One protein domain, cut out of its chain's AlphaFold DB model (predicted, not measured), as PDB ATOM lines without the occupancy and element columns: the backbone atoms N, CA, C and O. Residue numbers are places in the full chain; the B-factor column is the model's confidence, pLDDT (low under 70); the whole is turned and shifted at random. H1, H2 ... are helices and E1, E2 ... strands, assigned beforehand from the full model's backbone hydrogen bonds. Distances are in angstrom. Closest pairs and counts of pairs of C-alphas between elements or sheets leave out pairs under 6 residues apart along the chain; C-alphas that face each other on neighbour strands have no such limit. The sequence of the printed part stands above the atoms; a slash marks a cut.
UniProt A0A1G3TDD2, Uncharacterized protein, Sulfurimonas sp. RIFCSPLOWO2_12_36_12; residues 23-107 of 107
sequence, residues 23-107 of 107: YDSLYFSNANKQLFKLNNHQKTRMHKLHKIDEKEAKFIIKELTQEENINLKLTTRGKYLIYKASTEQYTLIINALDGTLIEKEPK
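This is residues 23 to 107 of the 107 residues of an uncharacterized protein of Sulfurimonas sp. RIFCSPLOWO2_12_36_12 (UniProt A0A1G3TDD2). A twisted antiparallel sheet of four strands has helix H3 packed slantwise over one face, while the shorter helices H1 and H2 sit by its other end, near the turn between E1 and E2. The helices make no bundle: the chain passes from H1 through H2 to H3, then folds back and forth through the strands. The printed part has 85 residues with three named helices followed by four named strands; the sheet order is E1, E2, E3, E4, and the class is mixed, helices and strands. It is compact, with a radius of gyration of the C-alphas of 13.1 A and spans of 36 by 24 by 20 A.

Along the printed part come H1, residues 23 to 32, H2, residues 40 to 49, H3, residues 54 to 65, then E1, residues 71 to 77, E2, residues 80 to 86, E3, residues 90 to 95, and E4, residues 101 to 106. H1 and H2 are close but not clearly touching, the closest C-alphas being those of Phe 28 and Gln 42, 7.5 A apart; they run opposite ways at a steep tilt of 40 degrees. H1 is on the sheet, its C-alpha 28 lying 7.3 A from that of Thr 76 in E1. H2 is on it too, the C-alphas of Met 46 and Leu 81 in E2 being 7.7 A apart. H3 is apart from H1 and H2. H3 is on the sheet at a height over the sheet of 9.3 A, over E2 and E3, and only just not over E1, on which 2 of its C-alphas fall. On the local plane it stands at 47 degrees to E3, slantwise to the strands; its closest C-alpha pair with E3 is Ala 57 and Ile 94, 7.3 A. The helices and the sheet make two layers, helices on one face of a sheet. The strands form a meander, each the antiparallel neighbour of the one before. Three hairpins follow: E1 and E2 have N 73 and O 84 at 2.9 A, E2 and E3 have N 85 and O 92 at 2.8 A, and E3 and E4 have N 91 and O 105 at 2.8 A, each within hydrogen-bond range. In H2 and H3 every O i to N i+4 pair is within hydrogen-bond range, in H1 5 of 6.

H1 begins at C-alpha 23 (180.851, 179.597, 162.997) and is 14.9 A long; H2 is 14.3 A and H3 16.2 A. E1 begins at C-alpha 71 (160.563, 187.361, 144.158) and measures 17.6 A, E2 18.0 A, E3 16.2 A and E4 14.2 A, ending at C-alpha 106 (159.759, 201.553, 148.788).

The C-alphas farthest apart are those of Gln 34 and Gln 66, 37.3 A. The printed part has no cut and no long link; the link from H1 to H2 is short, the other five tight. Mean pLDDT of the printed part is 87.3, and residues 30 to 37 are under 70.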
ATOM      1  N   TYR A  23     180.338 180.578 163.949       89.25
ATOM      2  CA  TYR A  23     180.851 179.597 162.997       89.25
ATOM      3  C   TYR A  23     180.177 179.732 161.626       89.25
ATOM      4  O   TYR A  23     180.864 179.831 160.610       89.25
ATOM      5  N   ASP A  24     178.841 179.781 161.586       87.56
ATOM      6  CA  ASP A  24     178.092 179.899 160.331       87.56
ATOM      7  C   ASP A  24     178.328 181.255 159.662       87.56
ATOM      8  O   ASP A  24     178.545 181.324 158.452       87.56
ATOM      9  N   SER A  25     178.371 182.334 160.447       86.94
ATOM     10  CA  SER A  25     178.692 183.665 159.938       86.94
ATOM     11  C   SER A  25     180.072 183.694 159.273       86.94
ATOM     12  O   SER A  25     180.187 184.174 158.145       86.94
ATOM     13  N   LEU A  26     181.101 183.113 159.899       86.19
ATOM     14  CA  LEU A  26     182.435 183.012 159.302       86.19
ATOM     15  C   LEU A  26     182.437 182.124 158.052       86.19
ATOM     16  O   LEU A  26     183.001 182.522 157.028       86.19
ATOM     17  N   TYR A  27     181.763 180.971 158.114       85.81
ATOM     18  CA  TYR A  27     181.643 180.016 157.011       85.81
ATOM     19  C   TYR A  27     181.084 180.672 155.740       85.81
ATOM     20  O   TYR A  27     181.638 180.487 154.653       85.81
ATOM     21  N   PHE A  28     180.038 181.494 155.868       83.88
ATOM     22  CA  PHE A  28     179.459 182.217 154.734       83.88
ATOM     23  C   PHE A  28     180.192 183.523 154.395       83.88
ATOM     24  O   PHE A  28     180.200 183.917 153.228       83.88
ATOM     25  N   SER A  29     180.861 184.181 155.350       78.50
ATOM     26  CA  SER A  29     181.658 185.387 155.059       78.50
ATOM     27  C   SER A  29     182.839 185.091 154.127       78.50
ATOM     28  O   SER A  29     183.150 185.888 153.242       78.50
ATOM     29  N   ASN A  30     183.448 183.911 154.274       64.88
ATOM     30  CA  ASN A  30     184.548 183.461 153.424       64.88
ATOM     31  C   ASN A  30     184.081 183.148 151.997       64.88
ATOM     32  O   ASN A  30     184.848 183.316 151.053       64.88
ATOM     33  N   ALA A  31     182.813 182.760 151.829       59.25
ATOM     34  CA  ALA A  31     182.213 182.512 150.522       59.25
ATOM     35  C   ALA A  31     182.027 183.808 149.713       59.25
ATOM     36  O   ALA A  31     182.284 183.815 148.517       59.25
ATOM     37  N   ASN A  32     181.658 184.917 150.367       53.69
ATOM     38  CA  ASN A  32     181.460 186.217 149.707       53.69
ATOM     39  C   ASN A  32     182.750 186.828 149.124       53.69
ATOM     40  O   ASN A  32     182.668 187.708 148.272       53.69
ATOM     41  N   LYS A  33     183.934 186.396 149.583       56.06
ATOM     42  CA  LYS A  33     185.231 186.885 149.079       56.06
ATOM     43  C   LYS A  33     185.689 186.184 147.801       56.06
ATOM     44  O   LYS A  33     186.527 186.724 147.083       56.06
ATOM     45  N   GLN A  34     185.165 184.995 147.509       53.97
ATOM     46  CA  GLN A  34     185.391 184.350 146.223       53.97
ATOM     47  C   GLN A  34     184.336 184.867 145.246       53.97
ATOM     48  O   GLN A  34     183.147 184.828 145.534       53.97
ATOM     49  N   LEU A  35     184.764 185.315 144.064       48.25
ATOM     50  CA  LEU A  35     183.918 185.751 142.937       48.25
ATOM     51  C   LEU A  35     182.923 184.677 142.422       48.25
ATOM     52  O   LEU A  35     182.306 184.836 141.369       48.25
ATOM     53  N   PHE A  36     182.759 183.571 143.142       48.44
ATOM     54  CA  PHE A  36     182.023 182.395 142.734       48.44
ATOM     55  C   PHE A  36     180.772 182.238 143.592       48.44
ATOM     56  O   PHE A  36     180.806 182.278 144.820       48.44
ATOM     57  N   LYS A  37     179.643 182.059 142.901       62.69
ATOM     58  CA  LYS A  37     178.341 181.685 143.464       62.69
ATOM     59  C   LYS A  37     178.520 180.624 144.558       62.69
ATOM     60  O   LYS A  37     179.302 179.696 144.368       62.69
ATOM     61  N   LEU A  38     177.742 180.731 145.643       70.94
ATOM     62  CA  LEU A  38     177.682 179.733 146.721       70.94
ATOM     63  C   LEU A  38     177.732 178.312 146.148       70.94
ATOM     64  O   LEU A  38     176.913 177.963 145.286       70.94
ATOM     65  N   ASN A  39     178.676 177.503 146.625       79.94
ATOM     66  CA  ASN A  39     178.777 176.111 146.209       79.94
ATOM     67  C   ASN A  39     177.563 175.307 146.721       79.94
ATOM     68  O   ASN A  39     176.812 175.756 147.594       79.94
ATOM     69  N   ASN A  40     177.342 174.108 146.178       81.88
ATOM     70  CA  ASN A  40     176.165 173.308 146.532       81.88
ATOM     71  C   ASN A  40     176.104 172.987 148.035       81.88
ATOM     72  O   ASN A  40     175.039 173.102 148.630       81.88
ATOM     73  N   HIS A  41     177.239 172.693 148.679       83.75
ATOM     74  CA  HIS A  41     177.290 172.438 150.122       83.75
ATOM     75  C   HIS A  41     176.872 173.653 150.956       83.75
ATOM     76  O   HIS A  41     176.167 173.508 151.953       83.75
ATOM     77  N   GLN A  42     177.275 174.857 150.551       82.94
ATOM     78  CA  GLN A  42     176.886 176.105 151.198       82.94
ATOM     79  C   GLN A  42     175.391 176.367 151.038       82.94
ATOM     80  O   GLN A  42     174.735 176.680 152.027       82.94
ATOM     81  N   LYS A  43     174.837 176.166 149.836       83.62
ATOM     82  CA  LYS A  43     173.388 176.270 149.611       83.62
ATOM     83  C   LYS A  43     172.624 175.284 150.486       83.62
ATOM     84  O   LYS A  43     171.716 175.686 151.204       83.62
ATOM     85  N   THR A  44     173.034 174.016 150.499       86.88
ATOM     86  CA  THR A  44     172.423 172.996 151.359       86.88
ATOM     87  C   THR A  44     172.520 173.377 152.832       86.88
ATOM     88  O   THR A  44     171.555 173.196 153.563       86.88
ATOM     89  N   ARG A  45     173.651 173.931 153.288       88.06
ATOM     90  CA  ARG A  45     173.794 174.392 154.675       88.06
ATOM     91  C   ARG A  45     172.856 175.559 154.984       88.06
ATOM     92  O   ARG A  45     172.220 175.533 156.025       88.06
ATOM     93  N   MET A  46     172.712 176.536 154.090       86.94
ATOM     94  CA  MET A  46     171.757 177.640 154.274       86.94
ATOM     95  C   MET A  46     170.315 177.138 154.387       86.94
ATOM     96  O   MET A  46     169.615 177.515 155.320       86.94
ATOM     97  N   HIS A  47     169.906 176.226 153.503       86.06
ATOM     98  CA  HIS A  47     168.594 175.570 153.568       86.06
ATOM     99  C   HIS A  47     168.436 174.618 154.765       86.06
ATOM    100  O   HIS A  47     167.341 174.152 155.029       86.06
ATOM    101  N   LYS A  48     169.503 174.292 155.499       88.75
ATOM    102  CA  LYS A  48     169.395 173.580 156.783       88.75
ATOM    103  C   LYS A  48     169.280 174.527 157.973       88.75
ATOM    104  O   LYS A  48     168.853 174.099 159.036       88.75
ATOM    105  N   LEU A  49     169.733 175.769 157.814       88.50
ATOM    106  CA  LEU A  49     169.758 176.763 158.883       88.50
ATOM    107  C   LEU A  49     168.481 177.592 158.941       88.50
ATOM    108  O   LEU A  49     168.137 178.059 160.022       88.50
ATOM    109  N   HIS A  50     167.804 177.804 157.810       86.38
ATOM    110  CA  HIS A  50     166.546 178.543 157.828       86.38
ATOM    111  C   HIS A  50     165.514 177.821 158.702       86.38
ATOM    112  O   HIS A  50     165.365 176.603 158.618       86.38
ATOM    113  N   LYS A  51     164.845 178.570 159.578       90.38
ATOM    114  CA  LYS A  51     163.733 178.041 160.379       90.38
ATOM    115  C   LYS A  51     162.398 178.355 159.733       90.38
ATOM    116  O   LYS A  51     161.478 177.563 159.878       90.38
ATOM    117  N   ILE A  52     162.338 179.473 159.011       91.25
ATOM    118  CA  ILE A  52     161.204 179.801 158.161       91.25
ATOM    119  C   ILE A  52     161.502 179.410 156.719       91.25
ATOM    120  O   ILE A  52     162.593 179.667 156.195       91.25
ATOM    121  N   ASP A  53     160.543 178.761 156.075       91.44
ATOM    122  CA  ASP A  53     160.688 178.338 154.689       91.44
ATOM    123  C   ASP A  53     160.292 179.450 153.698       91.44
ATOM    124  O   ASP A  53     159.910 180.566 154.063       91.44
ATOM    125  N   GLU A  54     160.411 179.171 152.398       91.81
ATOM    126  CA  GLU A  54     160.056 180.158 151.373       91.81
ATOM    127  C   GLU A  54     158.557 180.482 151.341       91.81
ATOM    128  O   GLU A  54     158.183 181.568 150.895       91.81
ATOM    129  N   LYS A  55     157.690 179.557 151.769       93.69
ATOM    130  CA  LYS A  55     156.239 179.768 151.786       93.69
ATOM    131  C   LYS A  55     155.859 180.686 152.938       93.69
ATOM    132  O   LYS A  55     155.117 181.637 152.716       93.69
ATOM    133  N   GLU A  56     156.411 180.443 154.120       94.31
ATOM    134  CA  GLU A  56     156.240 181.294 155.295       94.31
ATOM    135  C   GLU A  56     156.781 182.699 155.031       94.31
ATOM    136  O   GLU A  56     156.075 183.681 155.245       94.31
ATOM    137  N   ALA A  57     157.979 182.815 154.448       93.88
ATOM    138  CA  ALA A  57     158.528 184.115 154.073       93.88
ATOM    139  C   ALA A  57     157.602 184.873 153.104       93.88
ATOM    140  O   ALA A  57     157.344 186.061 153.293       93.88
ATOM    141  N   LYS A  58     157.062 184.194 152.080       95.31
ATOM    142  CA  LYS A  58     156.099 184.793 151.138       95.31
ATOM    143  C   LYS A  58     154.791 185.197 151.812       95.31
ATOM    144  O   LYS A  58     154.248 186.240 151.462       95.31
ATOM    145  N   PHE A  59     154.301 184.408 152.765       95.19
ATOM    146  CA  PHE A  59     153.111 184.742 153.541       95.19
ATOM    147  C   PHE A  59     153.316 186.040 154.332       95.19
ATOM    148  O   PHE A  59     152.534 186.972 154.164       95.19
ATOM    149  N   ILE A  60     154.427 186.153 155.070       92.62
ATOM    150  CA  ILE A  60     154.787 187.367 155.821       92.62
ATOM    151  C   ILE A  60     154.859 188.583 154.886       92.62
ATOM    152  O   ILE A  60     154.323 189.646 155.187       92.62
ATOM    153  N   ILE A  61     155.490 188.441 153.716       92.88
ATOM    154  CA  ILE A  61     155.598 189.541 152.742       92.88
ATOM    155  C   ILE A  61     154.220 189.953 152.231       92.88
ATOM    156  O   ILE A  61     153.928 191.146 152.199       92.88
ATOM    157  N   LYS A  62     153.366 188.986 151.877       94.38
ATOM    158  CA  LYS A  62     152.004 189.257 151.410       94.38
ATOM    159  C   LYS A  62     151.189 189.995 152.470       94.38
ATOM    160  O   LYS A  62     150.482 190.935 152.128       94.38
ATOM    161  N   GLU A  63     151.305 189.629 153.744       93.56
ATOM    162  CA  GLU A  63     150.642 190.360 154.831       93.56
ATOM    163  C   GLU A  63     151.169 191.797 154.977       93.56
ATOM    164  O   GLU A  63     150.396 192.723 155.220       93.56
ATOM    165  N   LEU A  64     152.474 192.008 154.778       90.44
ATOM    166  CA  LEU A  64     153.122 193.313 154.939       90.44
ATOM    167  C   LEU A  64     152.944 194.270 153.752       90.44
ATOM    168  O   LEU A  64     153.072 195.486 153.944       90.44
ATOM    169  N   THR A  65     152.743 193.766 152.533       91.44
ATOM    170  CA  THR A  65     152.654 194.590 151.310       91.44
ATOM    171  C   THR A  65     151.341 194.453 150.552       91.44
ATOM    172  O   THR A  65     151.063 195.305 149.717       91.44
ATOM    173  N   GLN A  66     150.534 193.427 150.837       93.88
ATOM    174  CA  GLN A  66     149.343 193.038 150.067       93.88
ATOM    175  C   GLN A  66     149.637 192.629 148.613       93.88
ATOM    176  O   GLN A  66     148.719 192.489 147.808       93.88
ATOM    177  N   GLU A  67     150.906 192.388 148.274       91.06
ATOM    178  CA  GLU A  67     151.324 192.016 146.924       91.06
ATOM    179  C   GLU A  67     151.491 190.501 146.775       91.06
ATOM    180  O   GLU A  67     152.004 189.817 147.661       91.06
ATOM    181  N   GLU A  68     151.085 189.970 145.622       88.94
ATOM    182  CA  GLU A  68     151.181 188.533 145.327       88.94
ATOM    183  C   GLU A  68     152.450 188.171 144.542       88.94
ATOM    184  O   GLU A  68     152.999 187.076 144.696       88.94
ATOM    185  N   ASN A  69     152.958 189.110 143.738       91.94
ATOM    186  CA  ASN A  69     154.160 188.938 142.928       91.94
ATOM    187  C   ASN A  69     155.421 189.134 143.779       91.94
ATOM    188  O   ASN A  69     155.989 190.222 143.854       91.94
ATOM    189  N   ILE A  70     155.872 188.056 144.423       94.62
ATOM    190  CA  ILE A  70     157.011 188.083 145.348       94.62
ATOM    191  C   ILE A  70     158.187 187.289 144.774       94.62
ATOM    192  O   ILE A  70     158.150 186.057 144.696       94.62
ATOM    193  N   ASN A  71     159.275 187.988 144.440       95.06
ATOM    194  CA  ASN A  71     160.563 187.361 144.158       95.06
ATOM    195  C   ASN A  71     161.387 187.272 145.446       95.06
ATOM    196  O   ASN A  71     161.616 188.287 146.100       95.06
ATOM    197  N   LEU A  72     161.846 186.074 145.799       94.00
ATOM    198  CA  LEU A  72     162.504 185.781 147.068       94.00
ATOM    199  C   LEU A  72     163.881 185.158 146.820       94.00
ATOM    200  O   LEU A  72     164.025 184.250 146.003       94.00
ATOM    201  N   LYS A  73     164.898 185.612 147.554       93.25
ATOM    202  CA  LYS A  73     166.248 185.041 147.508       93.25
ATOM    203  C   LYS A  73     166.810 184.855 148.911       93.25
ATOM    204  O   LYS A  73     167.043 185.834 149.617       93.25
ATOM    205  N   LEU A  74     167.108 183.608 149.272       92.19
ATOM    206  CA  LEU A  74     167.851 183.284 150.488       92.19
ATOM    207  C   LEU A  74     169.328 183.681 150.320       92.19
ATOM    208  O   LEU A  74     169.995 183.284 149.361       92.19
ATOM    209  N   THR A  75     169.849 184.496 151.231       91.12
ATOM    210  CA  THR A  75     171.232 184.992 151.211       91.12
ATOM    211  C   THR A  75     171.697 185.370 152.619       91.12
ATOM    212  O   THR A  75     170.977 185.165 153.592       91.12
ATOM    213  N   THR A  76     172.915 185.886 152.756       89.81
ATOM    214  CA  THR A  76     173.454 186.357 154.035       89.81
ATOM    215  C   THR A  76     173.752 187.852 153.966       89.81
ATOM    216  O   THR A  76     174.182 188.371 152.935       89.81
ATOM    217  N   ARG A  77     173.532 188.564 155.077       86.69
ATOM    218  CA  ARG A  77     173.932 189.968 155.256       86.69
ATOM    219  C   ARG A  77     174.634 190.107 156.602       86.69
ATOM    220  O   ARG A  77     173.998 190.121 157.653       86.69
ATOM    221  N   GLY A  78     175.964 190.173 156.572       86.81
ATOM    222  CA  GLY A  78     176.781 190.151 157.787       86.81
ATOM    223  C   GLY A  78     176.544 188.872 158.595       86.81
ATOM    224  O   GLY A  78     176.779 187.769 158.105       86.81
ATOM    225  N   LYS A  79     176.054 189.025 159.829       89.75
ATOM    226  CA  LYS A  79     175.733 187.912 160.739       89.75
ATOM    227  C   LYS A  79     174.334 187.316 160.545       89.75
ATOM    228  O   LYS A  79     173.990 186.373 161.245       89.75
ATOM    229  N   TYR A  80     173.527 187.844 159.628       92.06
ATOM    230  CA  TYR A  80     172.138 187.424 159.438       92.06
ATOM    231  C   TYR A  80     171.980 186.501 158.230       92.06
ATOM    232  O   TYR A  80     172.542 186.773 157.164       92.06
ATOM    233  N   LEU A  81     171.191 185.437 158.392       93.38
ATOM    234  CA  LEU A  81     170.620 184.681 157.279       93.38
ATOM    235  C   LEU A  81     169.294 185.349 156.921       93.38
ATOM    236  O   LEU A  81     168.443 185.524 157.789       93.38
ATOM    237  N   ILE A  82     169.131 185.763 155.669       93.88
ATOM    238  CA  ILE A  82     168.007 186.601 155.258       93.88
ATOM    239  C   ILE A  82     167.336 186.083 153.993       93.88
ATOM    240  O   ILE A  82     167.987 185.572 153.080       93.88
ATOM    241  N   TYR A  83     166.038 186.320 153.899       95.25
ATOM    242  CA  TYR A  83     165.320 186.388 152.644       95.25
ATOM    243  C   TYR A  83     165.302 187.833 152.156       95.25
ATOM    244  O   TYR A  83     164.687 188.703 152.771       95.25
ATOM    245  N   LYS A  84     165.977 188.090 151.032       95.06
ATOM    246  CA  LYS A  84     165.804 189.334 150.284       95.06
ATOM    247  C   LYS A  84     164.610 189.163 149.356       95.06
ATOM    248  O   LYS A  84     164.653 188.324 148.454       95.06
ATOM    249  N   ALA A  85     163.576 189.956 149.579       95.81
ATOM    250  CA  ALA A  85     162.367 189.964 148.784       95.81
ATOM    251  C   ALA A  85     162.273 191.223 147.928       95.81
ATOM    252  O   ALA A  85     162.666 192.311 148.345       95.81
ATOM    253  N   SER A  86     161.735 191.064 146.729       96.00
ATOM    254  CA  SER A  86     161.388 192.154 145.828       96.00
ATOM    255  C   SER A  86     159.956 191.946 145.369       96.00
ATOM    256  O   SER A  86     159.656 190.917 144.760       96.00
ATOM    257  N   THR A  87     159.118 192.942 145.614       95.25
ATOM    258  CA  THR A  87     157.750 193.042 145.098       95.25
ATOM    259  C   THR A  87     157.696 194.128 144.015       95.25
ATOM    260  O   THR A  87     158.748 194.602 143.570       95.25
ATOM    261  N   GLU A  88     156.522 194.507 143.529       94.38
ATOM    262  CA  GLU A  88     156.346 195.618 142.591       94.38
ATOM    263  C   GLU A  88     156.719 196.950 143.244       94.38
ATOM    264  O   GLU A  88     157.453 197.729 142.635       94.38
ATOM    265  N   GLN A  89     156.303 197.178 144.494       93.50
ATOM    266  CA  GLN A  89     156.483 198.469 145.171       93.50
ATOM    267  C   GLN A  89     157.578 198.484 146.238       93.50
ATOM    268  O   GLN A  89     158.022 199.563 146.622       93.50
ATOM    269  N   TYR A  90     158.029 197.324 146.724       92.94
ATOM    270  CA  TYR A  90     158.937 197.260 147.868       92.94
ATOM    271  C   TYR A  90     160.130 196.331 147.650       92.94
ATOM    272  O   TYR A  90     160.090 195.340 146.912       92.94
ATOM    273  N   THR A  91     161.206 196.634 148.367       94.44
ATOM    274  CA  THR A  91     162.271 195.690 148.698       94.44
ATOM    275  C   THR A  91     162.187 195.397 150.191       94.44
ATOM    276  O   THR A  91     162.145 196.320 151.001       94.44
ATOM    277  N   LEU A  92     162.152 194.117 150.565       94.06
ATOM    278  CA  LEU A  92     162.083 193.696 151.963       94.06
ATOM    279  C   LEU A  92     163.252 192.786 152.314       94.06
ATOM    280  O   LEU A  92     163.744 192.014 151.486       94.06
ATOM    281  N   ILE A  93     163.674 192.853 153.569       94.69
ATOM    282  CA  ILE A  93     164.642 191.933 154.153       94.69
ATOM    283  C   ILE A  93     163.998 191.297 155.367       94.69
ATOM    284  O   ILE A  93     163.692 191.973 156.345       94.69
ATOM    285  N   ILE A  94     163.821 189.985 155.295       94.50
ATOM    286  CA  ILE A  94     163.262 189.181 156.375       94.50
ATOM    287  C   ILE A  94     164.349 188.256 156.890       94.50
ATOM    288  O   ILE A  94     165.118 187.688 156.116       94.50
ATOM    289  N   ASN A  95     164.426 188.106 158.198       94.31
ATOM    290  CA  ASN A  95     165.318 187.162 158.830       94.31
ATOM    291  C   ASN A  95     164.817 185.725 158.613       94.31
ATOM    292  O   ASN A  95     163.694 185.386 158.972       94.31
ATOM    293  N   ALA A  96     165.653 184.867 158.037       94.56
ATOM    294  CA  ALA A  96     165.283 183.486 157.729       94.56
ATOM    295  C   ALA A  96     165.331 182.544 158.951       94.56
ATOM    296  O   ALA A  96     164.961 181.374 158.842       94.56
ATOM    297  N   LEU A  97     165.831 183.016 160.098       94.06
ATOM    298  CA  LEU A  97     165.921 182.247 161.342       94.06
ATOM    299  C   LEU A  97     164.704 182.441 162.248       94.06
ATOM    300  O   LEU A  97     164.422 181.553 163.041       94.06
ATOM    301  N   ASP A  98     163.987 183.561 162.140       92.75
ATOM    302  CA  ASP A  98     162.858 183.866 163.033       92.75
ATOM    303  C   ASP A  98     161.674 184.590 162.360       92.75
ATOM    304  O   ASP A  98     160.657 184.824 163.005       92.75
ATOM    305  N   GLY A  99     161.776 184.942 161.074       91.31
ATOM    306  CA  GLY A  99     160.726 185.648 160.337       91.31
ATOM    307  C   GLY A  99     160.633 187.151 160.606       91.31
ATOM    308  O   GLY A  99     159.744 187.811 160.071       91.31
ATOM    309  N   THR A 100     161.557 187.728 161.374       93.06
ATOM    310  CA  THR A 100     161.555 189.161 161.686       93.06
ATOM    311  C   THR A 100     161.769 190.008 160.428       93.06
ATOM    312  O   THR A 100     162.741 189.808 159.693       93.06
ATOM    313  N   LEU A 101     160.914 191.010 160.205       92.88
ATOM    314  CA  LEU A 101     161.144 192.051 159.201       92.88
ATOM    315  C   LEU A 101     162.286 192.969 159.661       92.88
ATOM    316  O   LEU A 101     162.137 193.714 160.623       92.88
ATOM    317  N   ILE A 102     163.416 192.926 158.960       91.31
ATOM    318  CA  ILE A 102     164.594 193.753 159.254       91.31
ATOM    319  C   ILE A 102     164.507 195.103 158.540       91.31
ATOM    320  O   ILE A 102     164.935 196.116 159.085       91.31
ATOM    321  N   GLU A 103     164.017 195.110 157.301       91.69
ATOM    322  CA  GLU A 103     163.994 196.300 156.451       91.69
ATOM    323  C   GLU A 103     162.842 196.208 155.448       91.69
ATOM    324  O   GLU A 103     162.576 195.135 154.896       91.69
ATOM    325  N   LYS A 104     162.166 197.335 155.213       92.62
ATOM    326  CA  LYS A 104     161.142 197.515 154.181       92.62
ATOM    327  C   LYS A 104     161.354 198.880 153.540       92.62
ATOM    328  O   LYS A 104     161.126 199.902 154.180       92.62
ATOM    329  N   GLU A 105     161.766 198.879 152.281       90.06
ATOM    330  CA  GLU A 105     162.034 200.089 151.509       90.06
ATOM    331  C   GLU A 105     161.082 200.167 150.311       90.06
ATOM    332  O   GLU A 105     160.903 199.156 149.624       90.06
ATOM    333  N   PRO A 106     160.463 201.328 150.044       90.19
ATOM    334  CA  PRO A 106     159.759 201.553 148.788       90.19
ATOM    335  C   PRO A 106     160.751 201.611 147.617       90.19
ATOM    336  O   PRO A 106     161.922 201.952 147.803       90.19
ATOM    337  N   LYS A 107     160.281 201.264 146.421       85.06
ATOM    338  CA  LYS A 107     161.019 201.408 145.161       85.06
ATOM    339  C   LYS A 107     160.808 202.766 144.506       85.06
ATOM    340  O   LYS A 107     159.705 203.332 144.661       85.06
TER     341      LYS A 107